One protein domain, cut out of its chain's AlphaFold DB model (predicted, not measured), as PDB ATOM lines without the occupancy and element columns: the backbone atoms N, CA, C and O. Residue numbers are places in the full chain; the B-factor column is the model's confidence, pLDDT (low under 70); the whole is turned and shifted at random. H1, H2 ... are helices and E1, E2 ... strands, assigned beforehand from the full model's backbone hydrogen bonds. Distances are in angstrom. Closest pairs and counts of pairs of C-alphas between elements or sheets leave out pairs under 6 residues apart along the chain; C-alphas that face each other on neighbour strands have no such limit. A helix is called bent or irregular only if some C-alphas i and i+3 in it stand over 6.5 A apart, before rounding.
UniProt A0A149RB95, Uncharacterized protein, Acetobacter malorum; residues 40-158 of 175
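What this domain is: This is residues 40 to 158 of the 175 residues of an uncharacterized protein of Acetobacter malorum (UniProt A0A149RB95). Picture one long helix, H1, running along much of the longest axis; the helical hairpin of H3 and H4, together with H5, gathers beside its first half. A small two-strand ribbon, E1 and E2, has E1 alongside the middle of H1, while the short helix H2 sits far out beyond it, in a stretch of low confidence. The printed part has 119 residues, in the order H1 H2 E1 H3 H4 E2 H5; its sheet, E1 - E2, is antiparallel, and the class is mostly helix. The whole is compact, with a radius of gyration of the C-alphas of 14.9 A, yet elongated, spanning 46 by 29 by 18 A.

Where its parts are: Find C-alpha 40 at (-13.196, -72.992, -5.139); from there H1, residues 40 to 62, runs 33.3 A to C-alpha 62 at (-33.284, -73.666, 21.352). H2 follows at residues 69 to 74, 10.6 A long; it is neither bent nor irregular, but only just: C-alphas 71 and 74 are 6.5 A apart. E1 is residues 86 to 88. H3, residues 90 to 106, covers 22.2 A with a kink of 45 degrees near residue 100; it is irregular, C-alphas 101 and 104 being 8.4 A apart. H4 is residues 111 to 120, 14.3 A, and E2 is residues 132 to 134. H5, residues 136 to 145, spans 14.1 A and ends at C-alpha 145, (-8.621, -79.611, 5.280).

How they stand to each other: H1, H3, H4 and H5 form an up and down bundle, each helix running against the one before it. With residues 40 to 47 alone, H1 only just touches H3, in 3 pairs of C-alphas within 8 A; the closest are Val 47 and Asp 92, 6.7 A. H3 and H4, a hairpin, touch at Gly 100 and Leu 117, their closest C-alphas, 4.6 A. H4 touches H5 at a shallow tilt of 17 degrees, opposite ways, closest at C-alphas 113 and 145, 4.7 A. H5 touches H1 at its residues 45 to 48 alone; the closest C-alphas, Leu 48 and Cys 143, are 7.1 A apart. Look between E1 and E2 for N 134 and O 86, 2.8 A apart, within hydrogen-bond range. The closest C-alphas of H1 and E1 are those of Ala 51 and Gly 86, 5.1 A. H2 is close to H1 but not clearly touching: C-alphas 56 and 69 are 7.9 A apart. Every O i to N i+4 pair is within range in H1, H4 and H5; H3 has 11 of 13, and H2 0 of 2, with 2 of 3 O i to N i+3 pairs.

The domain as a whole: The farthest C-alphas, Glu 64 and Glu 105, are 47.3 A apart. The printed part has no cut. The links H2 to E1 and H4 to E2 are long, and residues 146 to 158 hold no named element. Check the B-factor column: mean pLDDT of the printed part is 76.5, with residues 59 to 86, 125 to 130 and 156 under 70.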
ATOM      1  N   TYR A  40     -12.536 -71.762  -5.580       87.44
ATOM      2  CA  TYR A  40     -13.196 -72.992  -5.139       87.44
ATOM      3  C   TYR A  40     -12.957 -73.255  -3.660       87.44
ATOM      4  O   TYR A  40     -13.891 -73.617  -2.950       87.44
ATOM      5  N   LEU A  41     -11.737 -73.022  -3.172       88.62
ATOM      6  CA  LEU A  41     -11.446 -73.105  -1.743       88.62
ATOM      7  C   LEU A  41     -12.262 -72.069  -0.959       88.62
ATOM      8  O   LEU A  41     -12.818 -72.388   0.091       88.62
ATOM      9  N   TYR A  42     -12.400 -70.854  -1.497       87.12
ATOM     10  CA  TYR A  42     -13.263 -69.825  -0.919       87.12
ATOM     11  C   TYR A  42     -14.739 -70.250  -0.897       87.12
ATOM     12  O   TYR A  42     -15.397 -70.117   0.132       87.12
ATOM     13  N   ALA A  43     -15.247 -70.825  -1.991       88.06
ATOM     14  CA  ALA A  43     -16.612 -71.342  -2.053       88.06
ATOM     15  C   ALA A  43     -16.849 -72.482  -1.045       88.06
ATOM     16  O   ALA A  43     -17.855 -72.467  -0.341       88.06
ATOM     17  N   ILE A  44     -15.906 -73.426  -0.920       90.44
ATOM     18  CA  ILE A  44     -15.958 -74.518   0.068       90.44
ATOM     19  C   ILE A  44     -16.062 -73.949   1.486       90.44
ATOM     20  O   ILE A  44     -16.953 -74.332   2.240       90.44
ATOM     21  N   ARG A  45     -15.192 -72.997   1.839       90.69
ATOM     22  CA  ARG A  45     -15.213 -72.328   3.150       90.69
ATOM     23  C   ARG A  45     -16.525 -71.593   3.403       90.69
ATOM     24  O   ARG A  45     -17.055 -71.665   4.506       90.69
ATOM     25  N   GLY A  46     -17.073 -70.942   2.379       87.50
ATOM     26  CA  GLY A  46     -18.386 -70.307   2.442       87.50
ATOM     27  C   GLY A  46     -19.498 -71.301   2.781       87.50
ATOM     28  O   GLY A  46     -20.288 -71.036   3.681       87.50
ATOM     29  N   VAL A  47     -19.531 -72.463   2.120       89.69
ATOM     30  CA  VAL A  47     -20.509 -73.528   2.408       89.69
ATOM     31  C   VAL A  47     -20.375 -74.033   3.847       89.69
ATOM     32  O   VAL A  47     -21.377 -74.120   4.556       89.69
ATOM     33  N   LEU A  48     -19.151 -74.333   4.295       90.00
ATOM     34  CA  LEU A  48     -18.898 -74.818   5.656       90.00
ATOM     35  C   LEU A  48     -19.332 -73.786   6.703       90.00
ATOM     36  O   LEU A  48     -20.073 -74.112   7.626       90.00
ATOM     37  N   PHE A  49     -18.969 -72.519   6.503       87.75
ATOM     38  CA  PHE A  49     -19.374 -71.438   7.395       87.75
ATOM     39  C   PHE A  49     -20.896 -71.275   7.477       87.75
ATOM     40  O   PHE A  49     -21.431 -71.079   8.565       87.75
ATOM     41  N   GLN A  50     -21.616 -71.374   6.354       85.56
ATOM     42  CA  GLN A  50     -23.081 -71.299   6.369       85.56
ATOM     43  C   GLN A  50     -23.707 -72.481   7.115       85.56
ATOM     44  O   GLN A  50     -24.649 -72.276   7.879       85.56
ATOM     45  N   ALA A  51     -23.163 -73.691   6.952       84.88
ATOM     46  CA  ALA A  51     -23.605 -74.855   7.716       84.88
ATOM     47  C   ALA A  51     -23.404 -74.641   9.226       84.88
ATOM     48  O   ALA A  51     -24.301 -74.939  10.013       84.88
ATOM     49  N   HIS A  52     -22.264 -74.064   9.621       83.75
ATOM     50  CA  HIS A  52     -21.992 -73.728  11.017       83.75
ATOM     51  C   HIS A  52     -22.903 -72.638  11.564       83.75
ATOM     52  O   HIS A  52     -23.444 -72.761  12.658       83.75
ATOM     53  N   ARG A  53     -23.136 -71.583  10.788       81.44
ATOM     54  CA  ARG A  53     -24.064 -70.528  11.179       81.44
ATOM     55  C   ARG A  53     -25.476 -71.076  11.391       81.44
ATOM     56  O   ARG A  53     -26.082 -70.760  12.404       81.44
ATOM     57  N   ALA A  54     -25.977 -71.911  10.481       78.44
ATOM     58  CA  ALA A  54     -27.297 -72.525  10.625       78.44
ATOM     59  C   ALA A  54     -27.401 -73.379  11.901       78.44
ATOM     60  O   ALA A  54     -28.447 -73.400  12.548       78.44
ATOM     61  N   TYR A  55     -26.311 -74.046  12.287       77.62
ATOM     62  CA  TYR A  55     -26.223 -74.752  13.561       77.62
ATOM     63  C   TYR A  55     -26.290 -73.800  14.761       77.62
ATOM     64  O   TYR A  55     -27.081 -74.032  15.670       77.62
ATOM     65  N   LEU A  56     -25.525 -72.704  14.758       75.75
ATOM     66  CA  LEU A  56     -25.570 -71.702  15.831       75.75
ATOM     67  C   LEU A  56     -26.936 -71.004  15.935       75.75
ATOM     68  O   LEU A  56     -27.403 -70.746  17.046       75.75
ATOM     69  N   ASP A  57     -27.582 -70.721  14.802       72.75
ATOM     70  CA  ASP A  57     -28.940 -70.169  14.754       72.75
ATOM     71  C   ASP A  57     -29.926 -71.162  15.403       72.75
ATOM     72  O   ASP A  57     -30.703 -70.777  16.275       72.75
ATOM     73  N   LEU A  58     -29.814 -72.462  15.096       70.06
ATOM     74  CA  LEU A  58     -30.602 -73.516  15.749       70.06
ATOM     75  C   LEU A  58     -30.327 -73.605  17.258       70.06
ATOM     76  O   LEU A  58     -31.268 -73.732  18.042       70.06
ATOM     77  N   LEU A  59     -29.058 -73.539  17.682       68.06
ATOM     78  CA  LEU A  59     -28.694 -73.507  19.102       68.06
ATOM     79  C   LEU A  59     -29.338 -72.314  19.814       68.06
ATOM     80  O   LEU A  59     -29.859 -72.473  20.915       68.06
ATOM     81  N   SER A  60     -29.326 -71.144  19.173       65.31
ATOM     82  CA  SER A  60     -29.891 -69.899  19.703       65.31
ATOM     83  C   SER A  60     -31.417 -69.946  19.784       65.31
ATOM     84  O   SER A  60     -31.989 -69.502  20.774       65.31
ATOM     85  N   ASP A  61     -32.090 -70.537  18.796       61.25
ATOM     86  CA  ASP A  61     -33.541 -70.752  18.841       61.25
ATOM     87  C   ASP A  61     -33.940 -71.728  19.963       61.25
ATOM     88  O   ASP A  61     -35.013 -71.610  20.556       61.25
ATOM     89  N   CYS A  62     -33.070 -72.694  20.278       58.06
ATOM     90  CA  CYS A  62     -33.284 -73.666  21.352       58.06
ATOM     91  C   CYS A  62     -32.905 -73.127  22.743       58.06
ATOM     92  O   CYS A  62     -33.439 -73.591  23.753       58.06
ATOM     93  N   ALA A  63     -31.977 -72.174  22.810       55.97
ATOM     94  CA  ALA A  63     -31.512 -71.524  24.025       55.97
ATOM     95  C   ALA A  63     -32.006 -70.072  24.031       55.97
ATOM     96  O   ALA A  63     -31.327 -69.191  23.526       55.97
ATOM     97  N   GLU A  64     -33.184 -69.824  24.616       48.88
ATOM     98  CA  GLU A  64     -33.963 -68.568  24.565       48.88
ATOM     99  C   GLU A  64     -33.248 -67.229  24.910       48.88
ATOM    100  O   GLU A  64     -33.920 -66.207  24.976       48.88
ATOM    101  N   ASN A  65     -31.931 -67.146  25.118       45.19
ATOM    102  CA  ASN A  65     -31.195 -65.880  25.198       45.19
ATOM    103  C   ASN A  65     -29.753 -66.046  24.696       45.19
ATOM    104  O   ASN A  65     -29.075 -66.992  25.089       45.19
ATOM    105  N   TYR A  66     -29.288 -65.085  23.881       42.69
ATOM    106  CA  TYR A  66     -27.922 -64.977  23.351       42.69
ATOM    107  C   TYR A  66     -26.875 -65.299  24.421       42.69
ATOM    108  O   TYR A  66     -26.585 -64.482  25.298       42.69
ATOM    109  N   ALA A  67     -26.288 -66.482  24.315       48.41
ATOM    110  CA  ALA A  67     -25.163 -66.901  25.119       48.41
ATOM    111  C   ALA A  67     -23.982 -67.129  24.166       48.41
ATOM    112  O   ALA A  67     -24.158 -67.633  23.055       48.41
ATOM    113  N   ALA A  68     -22.786 -66.675  24.548       50.59
ATOM    114  CA  ALA A  68     -21.587 -66.881  23.737       50.59
ATOM    115  C   ALA A  68     -21.397 -68.385  23.480       50.59
ATOM    116  O   ALA A  68     -21.669 -69.161  24.397       50.59
ATOM    117  N   PRO A  69     -20.901 -68.814  22.304       48.31
ATOM    118  CA  PRO A  69     -20.756 -70.228  21.977       48.31
ATOM    119  C   PRO A  69     -20.146 -71.058  23.134       48.31
ATOM    120  O   PRO A  69     -20.742 -72.021  23.607       48.31
ATOM    121  N   SER A  70     -19.053 -70.607  23.747       51.88
ATOM    122  CA  SER A  70     -18.414 -71.276  24.897       51.88
ATOM    123  C   SER A  70     -19.322 -71.535  26.117       51.88
ATOM    124  O   SER A  70     -19.123 -72.503  26.846       51.88
ATOM    125  N   SER A  71     -20.355 -70.726  26.351       53.38
ATOM    126  CA  SER A  71     -21.296 -70.922  27.468       53.38
ATOM    127  C   SER A  71     -22.217 -72.141  27.293       53.38
ATOM    128  O   SER A  71     -22.808 -72.630  28.261       53.38
ATOM    129  N   PHE A  72     -22.291 -72.681  26.074       53.41
ATOM    130  CA  PHE A  72     -23.027 -73.899  25.757       53.41
ATOM    131  C   PHE A  72     -22.304 -75.170  26.234       53.41
ATOM    132  O   PHE A  72     -22.971 -76.171  26.476       53.41
ATOM    133  N   ILE A  73     -20.989 -75.130  26.492       53.47
ATOM    134  CA  ILE A  73     -20.184 -76.295  26.931       53.47
ATOM    135  C   ILE A  73     -20.782 -76.984  28.176       53.47
ATOM    136  O   ILE A  73     -20.724 -78.204  28.315       53.47
ATOM    137  N   SER A  74     -21.396 -76.215  29.079       50.50
ATOM    138  CA  SER A  74     -21.966 -76.714  30.337       50.50
ATOM    139  C   SER A  74     -23.475 -76.989  30.311       50.50
ATOM    140  O   SER A  74     -24.036 -77.341  31.350       50.50
ATOM    141  N   SER A  75     -24.163 -76.800  29.178       46.59
ATOM    142  CA  SER A  75     -25.630 -76.848  29.146       46.59
ATOM    143  C   SER A  75     -26.178 -78.287  29.069       46.59
ATOM    144  O   SER A  75     -26.013 -78.965  28.052       46.59
ATOM    145  N   PRO A  76     -26.919 -78.769  30.092       45.16
ATOM    146  CA  PRO A  76     -27.524 -80.105  30.086       45.16
ATOM    147  C   PRO A  76     -28.588 -80.274  28.993       45.16
ATOM    148  O   PRO A  76     -28.880 -81.398  28.580       45.16
ATOM    149  N   SER A  77     -29.165 -79.160  28.527       44.28
ATOM    150  CA  SER A  77     -30.159 -79.106  27.459       44.28
ATOM    151  C   SER A  77     -29.530 -79.106  26.066       44.28
ATOM    152  O   SER A  77     -30.203 -78.724  25.125       44.28
ATOM    153  N   LEU A  78     -28.268 -79.502  25.899       48.16
ATOM    154  CA  LEU A  78     -27.656 -79.724  24.581       48.16
ATOM    155  C   LEU A  78     -27.354 -81.198  24.313       48.16
ATOM    156  O   LEU A  78     -27.088 -81.570  23.176       48.16
ATOM    157  N   ASN A  79     -27.531 -82.062  25.322       43.62
ATOM    158  CA  ASN A  79     -27.439 -83.519  25.178       43.62
ATOM    159  C   ASN A  79     -28.416 -84.096  24.127       43.62
ATOM    160  O   ASN A  79     -28.271 -85.252  23.744       43.62
ATOM    161  N   TRP A  80     -29.410 -83.322  23.665       41.84
ATOM    162  CA  TRP A  80     -30.384 -83.724  22.639       41.84
ATOM    163  C   TRP A  80     -30.114 -83.153  21.235       41.84
ATOM    164  O   TRP A  80     -30.801 -83.540  20.296       41.84
ATOM    165  N   ILE A  81     -29.112 -82.282  21.056       50.03
ATOM    166  CA  ILE A  81     -28.728 -81.717  19.741       50.03
ATOM    167  C   ILE A  81     -27.766 -82.660  18.979       50.03
ATOM    168  O   ILE A  81     -27.368 -82.419  17.842       50.03
ATOM    169  N   GLY A  82     -27.442 -83.801  19.589       47.50
ATOM    170  CA  GLY A  82     -26.430 -84.756  19.149       47.50
ATOM    171  C   GLY A  82     -26.793 -85.698  17.999       47.50
ATOM    172  O   GLY A  82     -26.274 -86.808  17.993       47.50
ATOM    173  N   GLU A  83     -27.625 -85.320  17.024       51.41
ATOM    174  CA  GLU A  83     -27.815 -86.195  15.846       51.41
ATOM    175  C   GLU A  83     -27.667 -85.534  14.469       51.41
ATOM    176  O   GLU A  83     -27.467 -86.264  13.498       51.41
ATOM    177  N   GLN A  84     -27.731 -84.201  14.319       60.75
ATOM    178  CA  GLN A  84     -27.687 -83.577  12.979       60.75
ATOM    179  C   GLN A  84     -27.033 -82.185  12.968       60.75
ATOM    180  O   GLN A  84     -27.735 -81.179  12.857       60.75
ATOM    181  N   PRO A  85     -25.700 -82.107  13.087       61.38
ATOM    182  CA  PRO A  85     -25.046 -80.857  13.448       61.38
ATOM    183  C   PRO A  85     -24.805 -79.885  12.280       61.38
ATOM    184  O   PRO A  85     -24.823 -78.685  12.498       61.38
ATOM    185  N   GLY A  86     -24.673 -80.336  11.028       69.50
ATOM    186  CA  GLY A  86     -24.501 -79.427   9.883       69.50
ATOM    187  C   GLY A  86     -25.415 -79.785   8.726       69.50
ATOM    188  O   GLY A  86     -25.419 -80.935   8.297       69.50
ATOM    189  N   ARG A  87     -26.170 -78.817   8.199       77.88
ATOM    190  CA  ARG A  87     -27.027 -79.012   7.022       77.88
ATOM    191  C   ARG A  87     -26.558 -78.141   5.875       77.88
ATOM    192  O   ARG A  87     -26.259 -76.967   6.066       77.88
ATOM    193  N   ILE A  88     -26.530 -78.722   4.683       82.88
ATOM    194  CA  ILE A  88     -26.254 -78.001   3.443       82.88
ATOM    195  C   ILE A  88     -27.274 -78.359   2.373       82.88
ATOM    196  O   ILE A  88     -27.898 -79.426   2.394       82.88
ATOM    197  N   SER A  89     -27.429 -77.455   1.409       84.81
ATOM    198  CA  SER A  89     -28.320 -77.689   0.283       84.81
ATOM    199  C   SER A  89     -27.797 -78.829  -0.614       84.81
ATOM    200  O   SER A  89     -26.584 -79.060  -0.687       84.81
ATOM    201  N   PRO A  90     -28.677 -79.526  -1.359       83.38
ATOM    202  CA  PRO A  90     -28.268 -80.469  -2.404       83.38
ATOM    203  C   PRO A  90     -27.263 -79.873  -3.402       83.38
ATOM    204  O   PRO A  90     -26.366 -80.561  -3.896       83.38
ATOM    205  N   GLN A  91     -27.425 -78.584  -3.721       86.69
ATOM    206  CA  GLN A  91     -26.573 -77.856  -4.657       86.69
ATOM    207  C   GLN A  91     -25.159 -77.692  -4.099       86.69
ATOM    208  O   GLN A  91     -24.193 -77.995  -4.802       86.69
ATOM    209  N   ASP A  92     -25.041 -77.290  -2.834       89.00
ATOM    210  CA  ASP A  92     -23.753 -77.160  -2.155       89.00
ATOM    211  C   ASP A  92     -23.078 -78.524  -2.008       89.00
ATOM    212  O   ASP A  92     -21.899 -78.676  -2.319       89.00
ATOM    213  N   ALA A  93     -23.835 -79.558  -1.640       87.62
ATOM    214  CA  ALA A  93     -23.309 -80.913  -1.527       87.62
ATOM    215  C   ALA A  93     -22.800 -81.445  -2.881       87.62
ATOM    216  O   ALA A  93     -21.746 -82.079  -2.961       87.62
ATOM    217  N   THR A  94     -23.501 -81.122  -3.972       88.06
ATOM    218  CA  THR A  94     -23.066 -81.438  -5.341       88.06
ATOM    219  C   THR A  94     -21.796 -80.676  -5.721       88.06
ATOM    220  O   THR A  94     -20.890 -81.260  -6.317       88.06
ATOM    221  N   LEU A  95     -21.693 -79.393  -5.362       90.12
ATOM    222  CA  LEU A  95     -20.481 -78.600  -5.575       90.12
ATOM    223  C   LEU A  95     -19.283 -79.221  -4.845       90.12
ATOM    224  O   LEU A  95     -18.233 -79.415  -5.459       90.12
ATOM    225  N   LEU A  96     -19.447 -79.570  -3.567       90.94
ATOM    226  CA  LEU A  96     -18.401 -80.194  -2.753       90.94
ATOM    227  C   LEU A  96     -17.979 -81.556  -3.322       90.94
ATOM    228  O   LEU A  96     -16.783 -81.819  -3.466       90.94
ATOM    229  N   PHE A  97     -18.937 -82.386  -3.741       91.44
ATOM    230  CA  PHE A  97     -18.652 -83.647  -4.430       91.44
ATOM    231  C   PHE A  97     -17.821 -83.430  -5.698       91.44
ATOM    232  O   PHE A  97     -16.784 -84.069  -5.881       91.44
ATOM    233  N   MET A  98     -18.232 -82.496  -6.561       90.69
ATOM    234  CA  MET A  98     -17.496 -82.172  -7.785       90.69
ATOM    235  C   MET A  98     -16.079 -81.686  -7.467       90.69
ATOM    236  O   MET A  98     -15.124 -82.127  -8.109       90.69
ATOM    237  N   CYS A  99     -15.919 -80.852  -6.438       91.69
ATOM    238  CA  CYS A  99     -14.607 -80.417  -5.967       91.69
ATOM    239  C   CYS A  99     -13.738 -81.597  -5.506       91.69
ATOM    240  O   CYS A  99     -12.546 -81.609  -5.790       91.69
ATOM    241  N   GLY A 100     -14.310 -82.629  -4.882       91.75
ATOM    242  CA  GLY A 100     -13.582 -83.857  -4.547       91.75
ATOM    243  C   GLY A 100     -13.155 -84.673  -5.773       91.75
ATOM    244  O   GLY A 100     -12.074 -85.254  -5.782       91.75
ATOM    245  N   GLN A 101     -13.962 -84.701  -6.835       92.50
ATOM    246  CA  GLN A 101     -13.669 -85.505  -8.030       92.50
ATOM    247  C   GLN A 101     -12.598 -84.886  -8.938       92.50
ATOM    248  O   GLN A 101     -11.789 -85.612  -9.508       92.50
ATOM    249  N   ILE A 102     -12.589 -83.558  -9.094       90.25
ATOM    250  CA  ILE A 102     -11.692 -82.861 -10.039       90.25
ATOM    251  C   ILE A 102     -10.733 -81.863  -9.368       90.25
ATOM    252  O   ILE A 102     -10.004 -81.149 -10.060       90.25
ATOM    253  N   GLY A 103     -10.732 -81.805  -8.035       85.19
ATOM    254  CA  GLY A 103     -10.119 -80.747  -7.229       85.19
ATOM    255  C   GLY A 103      -8.645 -80.500  -7.498       85.19
ATOM    256  O   GLY A 103      -8.258 -79.383  -7.841       85.19
ATOM    257  N   GLN A 104      -7.828 -81.545  -7.383       86.62
ATOM    258  CA  GLN A 104      -6.378 -81.411  -7.507       86.62
ATOM    259  C   GLN A 104      -5.940 -81.100  -8.948       86.62
ATOM    260  O   GLN A 104      -5.087 -80.246  -9.168       86.62
ATOM    261  N   GLU A 105      -6.524 -81.774  -9.941       86.00
ATOM    262  CA  GLU A 105      -6.074 -81.679 -11.336       86.00
ATOM    263  C   GLU A 105      -6.616 -80.452 -12.073       86.00
ATOM    264  O   GLU A 105      -5.980 -79.968 -13.008       86.00
ATOM    265  N   ARG A 106      -7.809 -79.965 -11.698       87.62
ATOM    266  CA  ARG A 106      -8.514 -78.912 -12.451       87.62
ATOM    267  C   ARG A 106      -8.826 -77.658 -11.652       87.62
ATOM    268  O   ARG A 106      -8.991 -76.611 -12.268       87.62
ATOM    269  N   LEU A 107      -8.943 -77.760 -10.329       87.38
ATOM    270  CA  LEU A 107      -9.387 -76.652  -9.475       87.38
ATOM    271  C   LEU A 107      -8.266 -76.093  -8.590       87.38
ATOM    272  O   LEU A 107      -8.509 -75.172  -7.815       87.38
ATOM    273  N   GLY A 108      -7.051 -76.648  -8.674       87.00
ATOM    274  CA  GLY A 108      -5.910 -76.206  -7.868       87.00
ATOM    275  C   GLY A 108      -6.111 -76.388  -6.362       87.00
ATOM    276  O   GLY A 108      -5.503 -75.661  -5.579       87.00
ATOM    277  N   LEU A 109      -6.995 -77.304  -5.945       90.38
ATOM    278  CA  LEU A 109      -7.196 -77.622  -4.532       90.38
ATOM    279  C   LEU A 109      -6.029 -78.460  -4.005       90.38
ATOM    280  O   LEU A 109      -5.428 -79.253  -4.736       90.38
ATOM    281  N   SER A 110      -5.737 -78.315  -2.712       91.62
ATOM    282  CA  SER A 110      -4.737 -79.146  -2.045       91.62
ATOM    283  C   SER A 110      -5.135 -80.625  -2.087       91.62
ATOM    284  O   SER A 110      -6.311 -80.994  -2.248       91.62
ATOM    285  N   LYS A 111      -4.140 -81.503  -1.934       93.38
ATOM    286  CA  LYS A 111      -4.385 -82.945  -1.857       93.38
ATOM    287  C   LYS A 111      -5.220 -83.275  -0.620       93.38
ATOM    288  O   LYS A 111      -6.098 -84.131  -0.691       93.38
ATOM    289  N   GLU A 112      -4.964 -82.584   0.483       94.06
ATOM    290  CA  GLU A 112      -5.664 -82.711   1.757       94.06
ATOM    291  C   GLU A 112      -7.155 -82.389   1.587       94.06
ATOM    292  O   GLU A 112      -7.996 -83.236   1.885       94.06
ATOM    293  N   MET A 113      -7.484 -81.231   0.996       94.00
ATOM    294  CA  MET A 113      -8.869 -80.815   0.736       94.00
ATOM    295  C   MET A 113      -9.583 -81.785  -0.206       94.00
ATOM    296  O   MET A 113     -10.696 -82.229   0.073       94.00
ATOM    297  N   THR A 114      -8.927 -82.164  -1.305       94.56
ATOM    298  CA  THR A 114      -9.498 -83.105  -2.279       94.56
ATOM    299  C   THR A 114      -9.776 -84.470  -1.635       94.56
ATOM    300  O   THR A 114     -10.853 -85.032  -1.824       94.56
ATOM    301  N   SER A 115      -8.848 -84.982  -0.819       94.62
ATOM    302  CA  SER A 115      -9.008 -86.269  -0.123       94.62
ATOM    303  C   SER A 115     -10.126 -86.224   0.922       94.62
ATOM    304  O   SER A 115     -10.892 -87.179   1.044       94.62
ATOM    305  N   ALA A 116     -10.245 -85.116   1.662       94.50
ATOM    306  CA  ALA A 116     -11.318 -84.913   2.633       94.50
ATOM    307  C   ALA A 116     -12.696 -84.917   1.950       94.50
ATOM    308  O   ALA A 116     -13.590 -85.648   2.374       94.50
ATOM    309  N   LEU A 117     -12.839 -84.196   0.833       93.56
ATOM    310  CA  LEU A 117     -14.079 -84.170   0.048       93.56
ATOM    311  C   LEU A 117     -14.455 -85.553  -0.492       93.56
ATOM    312  O   LEU A 117     -15.615 -85.939  -0.405       93.56
ATOM    313  N   GLN A 118     -13.490 -86.325  -1.000       92.44
ATOM    314  CA  GLN A 118     -13.739 -87.692  -1.476       92.44
ATOM    315  C   GLN A 118     -14.167 -88.640  -0.350       92.44
ATOM    316  O   GLN A 118     -14.959 -89.553  -0.579       92.44
ATOM    317  N   ARG A 119     -13.654 -88.433   0.868       90.81
ATOM    318  CA  ARG A 119     -14.022 -89.240   2.036       90.81
ATOM    319  C   ARG A 119     -15.428 -88.918   2.537       90.81
ATOM    320  O   ARG A 119     -16.144 -89.841   2.913       90.81
ATOM    321  N   VAL A 120     -15.808 -87.641   2.551       88.94
ATOM    322  CA  VAL A 120     -17.134 -87.203   3.017       88.94
ATOM    323  C   VAL A 120     -18.213 -87.429   1.956       88.94
ATOM    324  O   VAL A 120     -19.331 -87.815   2.289       88.94
ATOM    325  N   PHE A 121     -17.869 -87.278   0.676       87.81
ATOM    326  CA  PHE A 121     -18.778 -87.457  -0.456       87.81
ATOM    327  C   PHE A 121     -18.263 -88.544  -1.422       87.81
ATOM    328  O   PHE A 121     -17.836 -88.234  -2.537       87.81
ATOM    329  N   PRO A 122     -18.291 -89.832  -1.025       78.50
ATOM    330  CA  PRO A 122     -17.751 -90.920  -1.843       78.50
ATOM    331  C   PRO A 122     -18.644 -91.301  -3.036       78.50
ATOM    332  O   PRO A 122     -18.148 -91.857  -4.014       78.50
ATOM    333  N   ASP A 123     -19.951 -91.024  -2.972       76.88
ATOM    334  CA  ASP A 123     -20.921 -91.341  -4.027       76.88
ATOM    335  C   ASP A 123     -21.972 -90.222  -4.158       76.88
ATOM    336  O   ASP A 123     -22.339 -89.570  -3.180       76.88
ATOM    337  N   ASN A 124     -22.479 -90.013  -5.373       72.94
ATOM    338  CA  ASN A 124     -23.436 -88.960  -5.703       72.94
ATOM    339  C   ASN A 124     -24.900 -89.335  -5.416       72.94
ATOM    340  O   ASN A 124     -25.775 -88.468  -5.438       72.94
ATOM    341  N   ARG A 125     -25.182 -90.615  -5.142       65.81
ATOM    342  CA  ARG A 125     -26.552 -91.144  -5.013       65.81
ATOM    343  C   ARG A 125     -27.369 -90.482  -3.903       65.81
ATOM    344  O   ARG A 125     -28.583 -90.388  -4.036       65.81
ATOM    345  N   ALA A 126     -26.712 -90.020  -2.840       60.12
ATOM    346  CA  ALA A 126     -27.354 -89.370  -1.697       60.12
ATOM    347  C   ALA A 126     -27.523 -87.845  -1.861       60.12
ATOM    348  O   ALA A 126     -28.217 -87.222  -1.066       60.12
ATOM    349  N   LEU A 127     -26.919 -87.232  -2.889       67.31
ATOM    350  CA  LEU A 127     -26.868 -85.768  -3.033       67.31
ATOM    351  C   LEU A 127     -28.136 -85.171  -3.658       67.31
ATOM    352  O   LEU A 127     -28.325 -83.962  -3.621       67.31
ATOM    353  N   GLY A 128     -28.998 -85.999  -4.256       57.03
ATOM    354  CA  GLY A 128     -30.196 -85.551  -4.975       57.03
ATOM    355  C   GLY A 128     -31.503 -85.610  -4.180       57.03
ATOM    356  O   GLY A 128     -32.544 -85.250  -4.725       57.03
ATOM    357  N   SER A 129     -31.488 -86.094  -2.933       58.91
ATOM    358  CA  SER A 129     -32.702 -86.496  -2.201       58.91
ATOM    359  C   SER A 129     -33.014 -85.666  -0.948       58.91
ATOM    360  O   SER A 129     -33.549 -86.207   0.016       58.91
ATOM    361  N   GLY A 130     -32.717 -84.364  -0.965       69.25
ATOM    362  CA  GLY A 130     -33.007 -83.433   0.136       69.25
ATOM    363  C   GLY A 130     -31.750 -82.811   0.747       69.25
ATOM    364  O   GLY A 130     -30.657 -82.987   0.216       69.25
ATOM    365  N   GLU A 131     -31.919 -82.050   1.833       74.38
ATOM    366  CA  GLU A 131     -30.795 -81.466   2.578       74.38
ATOM    367  C   GLU A 131     -29.800 -82.553   2.993       74.38
ATOM    368  O   GLU A 131     -30.186 -83.631   3.453       74.38
ATOM    369  N   VAL A 132     -28.512 -82.266   2.814       77.00
ATOM    370  CA  VAL A 132     -27.435 -83.192   3.160       77.00
ATOM    371  C   VAL A 132     -26.917 -82.834   4.539       77.00
ATOM    372  O   VAL A 132     -26.638 -81.670   4.829       77.00
ATOM    373  N   MET A 133     -26.805 -83.850   5.388       79.19
ATOM    374  CA  MET A 133     -26.394 -83.701   6.777       79.19
ATOM    375  C   MET A 133     -24.953 -84.159   6.958       79.19
ATOM    376  O   MET A 133     -24.565 -85.215   6.458       79.19
ATOM    377  N   PHE A 134     -24.179 -83.382   7.703       79.12
ATOM    378  CA  PHE A 134     -22.849 -83.757   8.152       79.12
ATOM    379  C   PHE A 134     -22.912 -84.451   9.506       79.12
ATOM    380  O   PHE A 134     -23.655 -84.014  10.382       79.12
ATOM    381  N   SER A 135     -22.080 -85.476   9.698       81.94
ATOM    382  CA  SER A 135     -21.634 -85.817  11.050       81.94
ATOM    383  C   SER A 135     -20.616 -84.778  11.527       81.94
ATOM    384  O   SER A 135     -20.008 -84.084  10.706       81.94
ATOM    385  N   GLU A 136     -20.405 -84.689  12.840       83.25
ATOM    386  CA  GLU A 136     -19.357 -83.842  13.421       83.25
ATOM    387  C   GLU A 136     -17.993 -84.153  12.796       83.25
ATOM    388  O   GLU A 136     -17.318 -83.258  12.299       83.25
ATOM    389  N   GLU A 137     -17.618 -85.432  12.713       85.44
ATOM    390  CA  GLU A 137     -16.302 -85.830  12.208       85.44
ATOM    391  C   GLU A 137     -16.130 -85.506  10.724       85.44
ATOM    392  O   GLU A 137     -15.031 -85.171  10.284       85.44
ATOM    393  N   ALA A 138     -17.203 -85.622   9.937       88.12
ATOM    394  CA  ALA A 138     -17.183 -85.264   8.526       88.12
ATOM    395  C   ALA A 138     -17.014 -83.750   8.340       88.12
ATOM    396  O   ALA A 138     -16.252 -83.323   7.473       88.12
ATOM    397  N   TYR A 139     -17.702 -82.950   9.153       89.81
ATOM    398  CA  TYR A 139     -17.609 -81.497   9.108       89.81
ATOM    399  C   TYR A 139     -16.235 -80.992   9.569       89.81
ATOM    400  O   TYR A 139     -15.596 -80.212   8.860       89.81
ATOM    401  N   ASP A 140     -15.743 -81.491  10.704       87.81
ATOM    402  CA  ASP A 140     -14.437 -81.130  11.258       87.81
ATOM    403  C   ASP A 140     -13.304 -81.486  10.290       87.81
ATOM    404  O   ASP A 140     -12.414 -80.670  10.047       87.81
ATOM    405  N   LEU A 141     -13.375 -82.666   9.660       91.31
ATOM    406  CA  LEU A 141     -12.414 -83.079   8.637       91.31
ATOM    407  C   LEU A 141     -12.363 -82.087   7.464       91.31
ATOM    408  O   LEU A 141     -11.285 -81.804   6.937       91.31
ATOM    409  N   LEU A 142     -13.517 -81.573   7.027       92.50
ATOM    410  CA  LEU A 142     -13.577 -80.588   5.946       92.50
ATOM    411  C   LEU A 142     -13.053 -79.222   6.390       92.50
ATOM    412  O   LEU A 142     -12.340 -78.589   5.615       92.50
ATOM    413  N   CYS A 143     -13.355 -78.786   7.615       90.38
ATOM    414  CA  CYS A 143     -12.841 -77.533   8.167       90.38
ATOM    415  C   CYS A 143     -11.319 -77.550   8.296       90.38
ATOM    416  O   CYS A 143     -10.657 -76.624   7.825       90.38
ATOM    417  N   GLU A 144     -10.754 -78.627   8.847       90.69
ATOM    418  CA  GLU A 144      -9.306 -78.802   8.971       90.69
ATOM    419  C   GLU A 144      -8.632 -78.784   7.592       90.69
ATOM    420  O   GLU A 144      -7.678 -78.034   7.364       90.69
ATOM    421  N   ALA A 145      -9.170 -79.544   6.632       92.25
ATOM    422  CA  ALA A 145      -8.621 -79.611   5.280       92.25
ATOM    423  C   ALA A 145      -8.768 -78.287   4.505       92.25
ATOM    424  O   ALA A 145      -7.910 -77.953   3.683       92.25
ATOM    425  N   ALA A 146      -9.814 -77.511   4.798       90.25
ATOM    426  CA  ALA A 146     -10.010 -76.155   4.294       90.25
ATOM    427  C   ALA A 146      -9.165 -75.112   5.049       90.25
ATOM    428  O   ALA A 146      -9.174 -73.935   4.685       90.25
ATOM    429  N   GLY A 147      -8.422 -75.513   6.085       87.12
ATOM    430  CA  GLY A 147      -7.588 -74.631   6.894       87.12
ATOM    431  C   GLY A 147      -8.379 -73.640   7.747       87.12
ATOM    432  O   GLY A 147      -7.847 -72.569   8.038       87.12
ATOM    433  N   MET A 148      -9.620 -73.978   8.091       85.88
ATOM    434  CA  MET A 148     -10.467 -73.222   9.012       85.88
ATOM    435  C   MET A 148     -10.130 -73.593  10.462       85.88
ATOM    436  O   MET A 148      -9.577 -74.664  10.721       85.88
ATOM    437  N   GLY A 149     -10.404 -72.684  11.397       80.25
ATOM    438  CA  GLY A 149     -10.041 -72.865  12.797       80.25
ATOM    439  C   GLY A 149     -11.001 -73.777  13.578       80.25
ATOM    440  O   GLY A 149     -12.110 -74.070  13.117       80.25
ATOM    441  N   PRO A 150     -10.572 -74.244  14.766       76.25
ATOM    442  CA  PRO A 150     -11.346 -75.149  15.618       76.25
ATOM    443  C   PRO A 150     -12.636 -74.524  16.173       76.25
ATOM    444  O   PRO A 150     -13.538 -75.250  16.579       76.25
ATOM    445  N   GLU A 151     -12.761 -73.195  16.155       76.38
ATOM    446  CA  GLU A 151     -13.962 -72.456  16.560       76.38
ATOM    447  C   GLU A 151     -15.211 -72.797  15.740       76.38
ATOM    448  O   GLU A 151     -16.319 -72.513  16.179       76.38
ATOM    449  N   LEU A 152     -15.047 -73.409  14.563       79.50
ATOM    450  CA  LEU A 152     -16.169 -73.848  13.738       79.50
ATOM    451  C   LEU A 152     -16.635 -75.270  14.052       79.50
ATOM    452  O   LEU A 152     -17.600 -75.716  13.437       79.50
ATOM    453  N   SER A 153     -15.989 -75.993  14.970       80.81
ATOM    454  CA  SER A 153     -16.414 -77.356  15.298       80.81
ATOM    455  C   SER A 153     -17.854 -77.384  15.811       80.81
ATOM    456  O   SER A 153     -18.332 -76.426  16.419       80.81
ATOM    457  N   PHE A 154     -18.553 -78.490  15.572       75.75
ATOM    458  CA  PHE A 154     -19.855 -78.731  16.191       75.75
ATOM    459  C   PHE A 154     -19.758 -79.278  17.614       75.75
ATOM    460  O   PHE A 154     -20.777 -79.339  18.295       75.75
ATOM    461  N   ASP A 155     -18.553 -79.635  18.064       75.75
ATOM    462  CA  ASP A 155     -18.263 -79.992  19.447       75.75
ATOM    463  C   ASP A 155     -17.779 -78.752  20.217       75.75
ATOM    464  O   ASP A 155     -16.646 -78.297  20.006       75.75
ATOM    465  N   PRO A 156     -18.587 -78.207  21.148       69.81
ATOM    466  CA  PRO A 156     -18.186 -77.065  21.958       69.81
ATOM    467  C   PRO A 156     -16.922 -77.319  22.786       69.81
ATOM    468  O   PRO A 156     -16.221 -76.368  23.119       69.81
ATOM    469  N   ALA A 157     -16.595 -78.578  23.109       72.69
ATOM    470  CA  ALA A 157     -15.386 -78.916  23.860       72.69
ATOM    471  C   ALA A 157     -14.093 -78.702  23.053       72.69
ATOM    472  O   ALA A 157     -13.008 -78.668  23.636       72.69
ATOM    473  N   ARG A 158     -14.185 -78.565  21.724       71.88
ATOM    474  CA  ARG A 158     -13.042 -78.262  20.845       71.88
ATOM    475  C   ARG A 158     -12.829 -76.772  20.633       71.88
ATOM    476  O   ARG A 158     -11.814 -76.386  20.051       71.88
TER     477      ARG A 158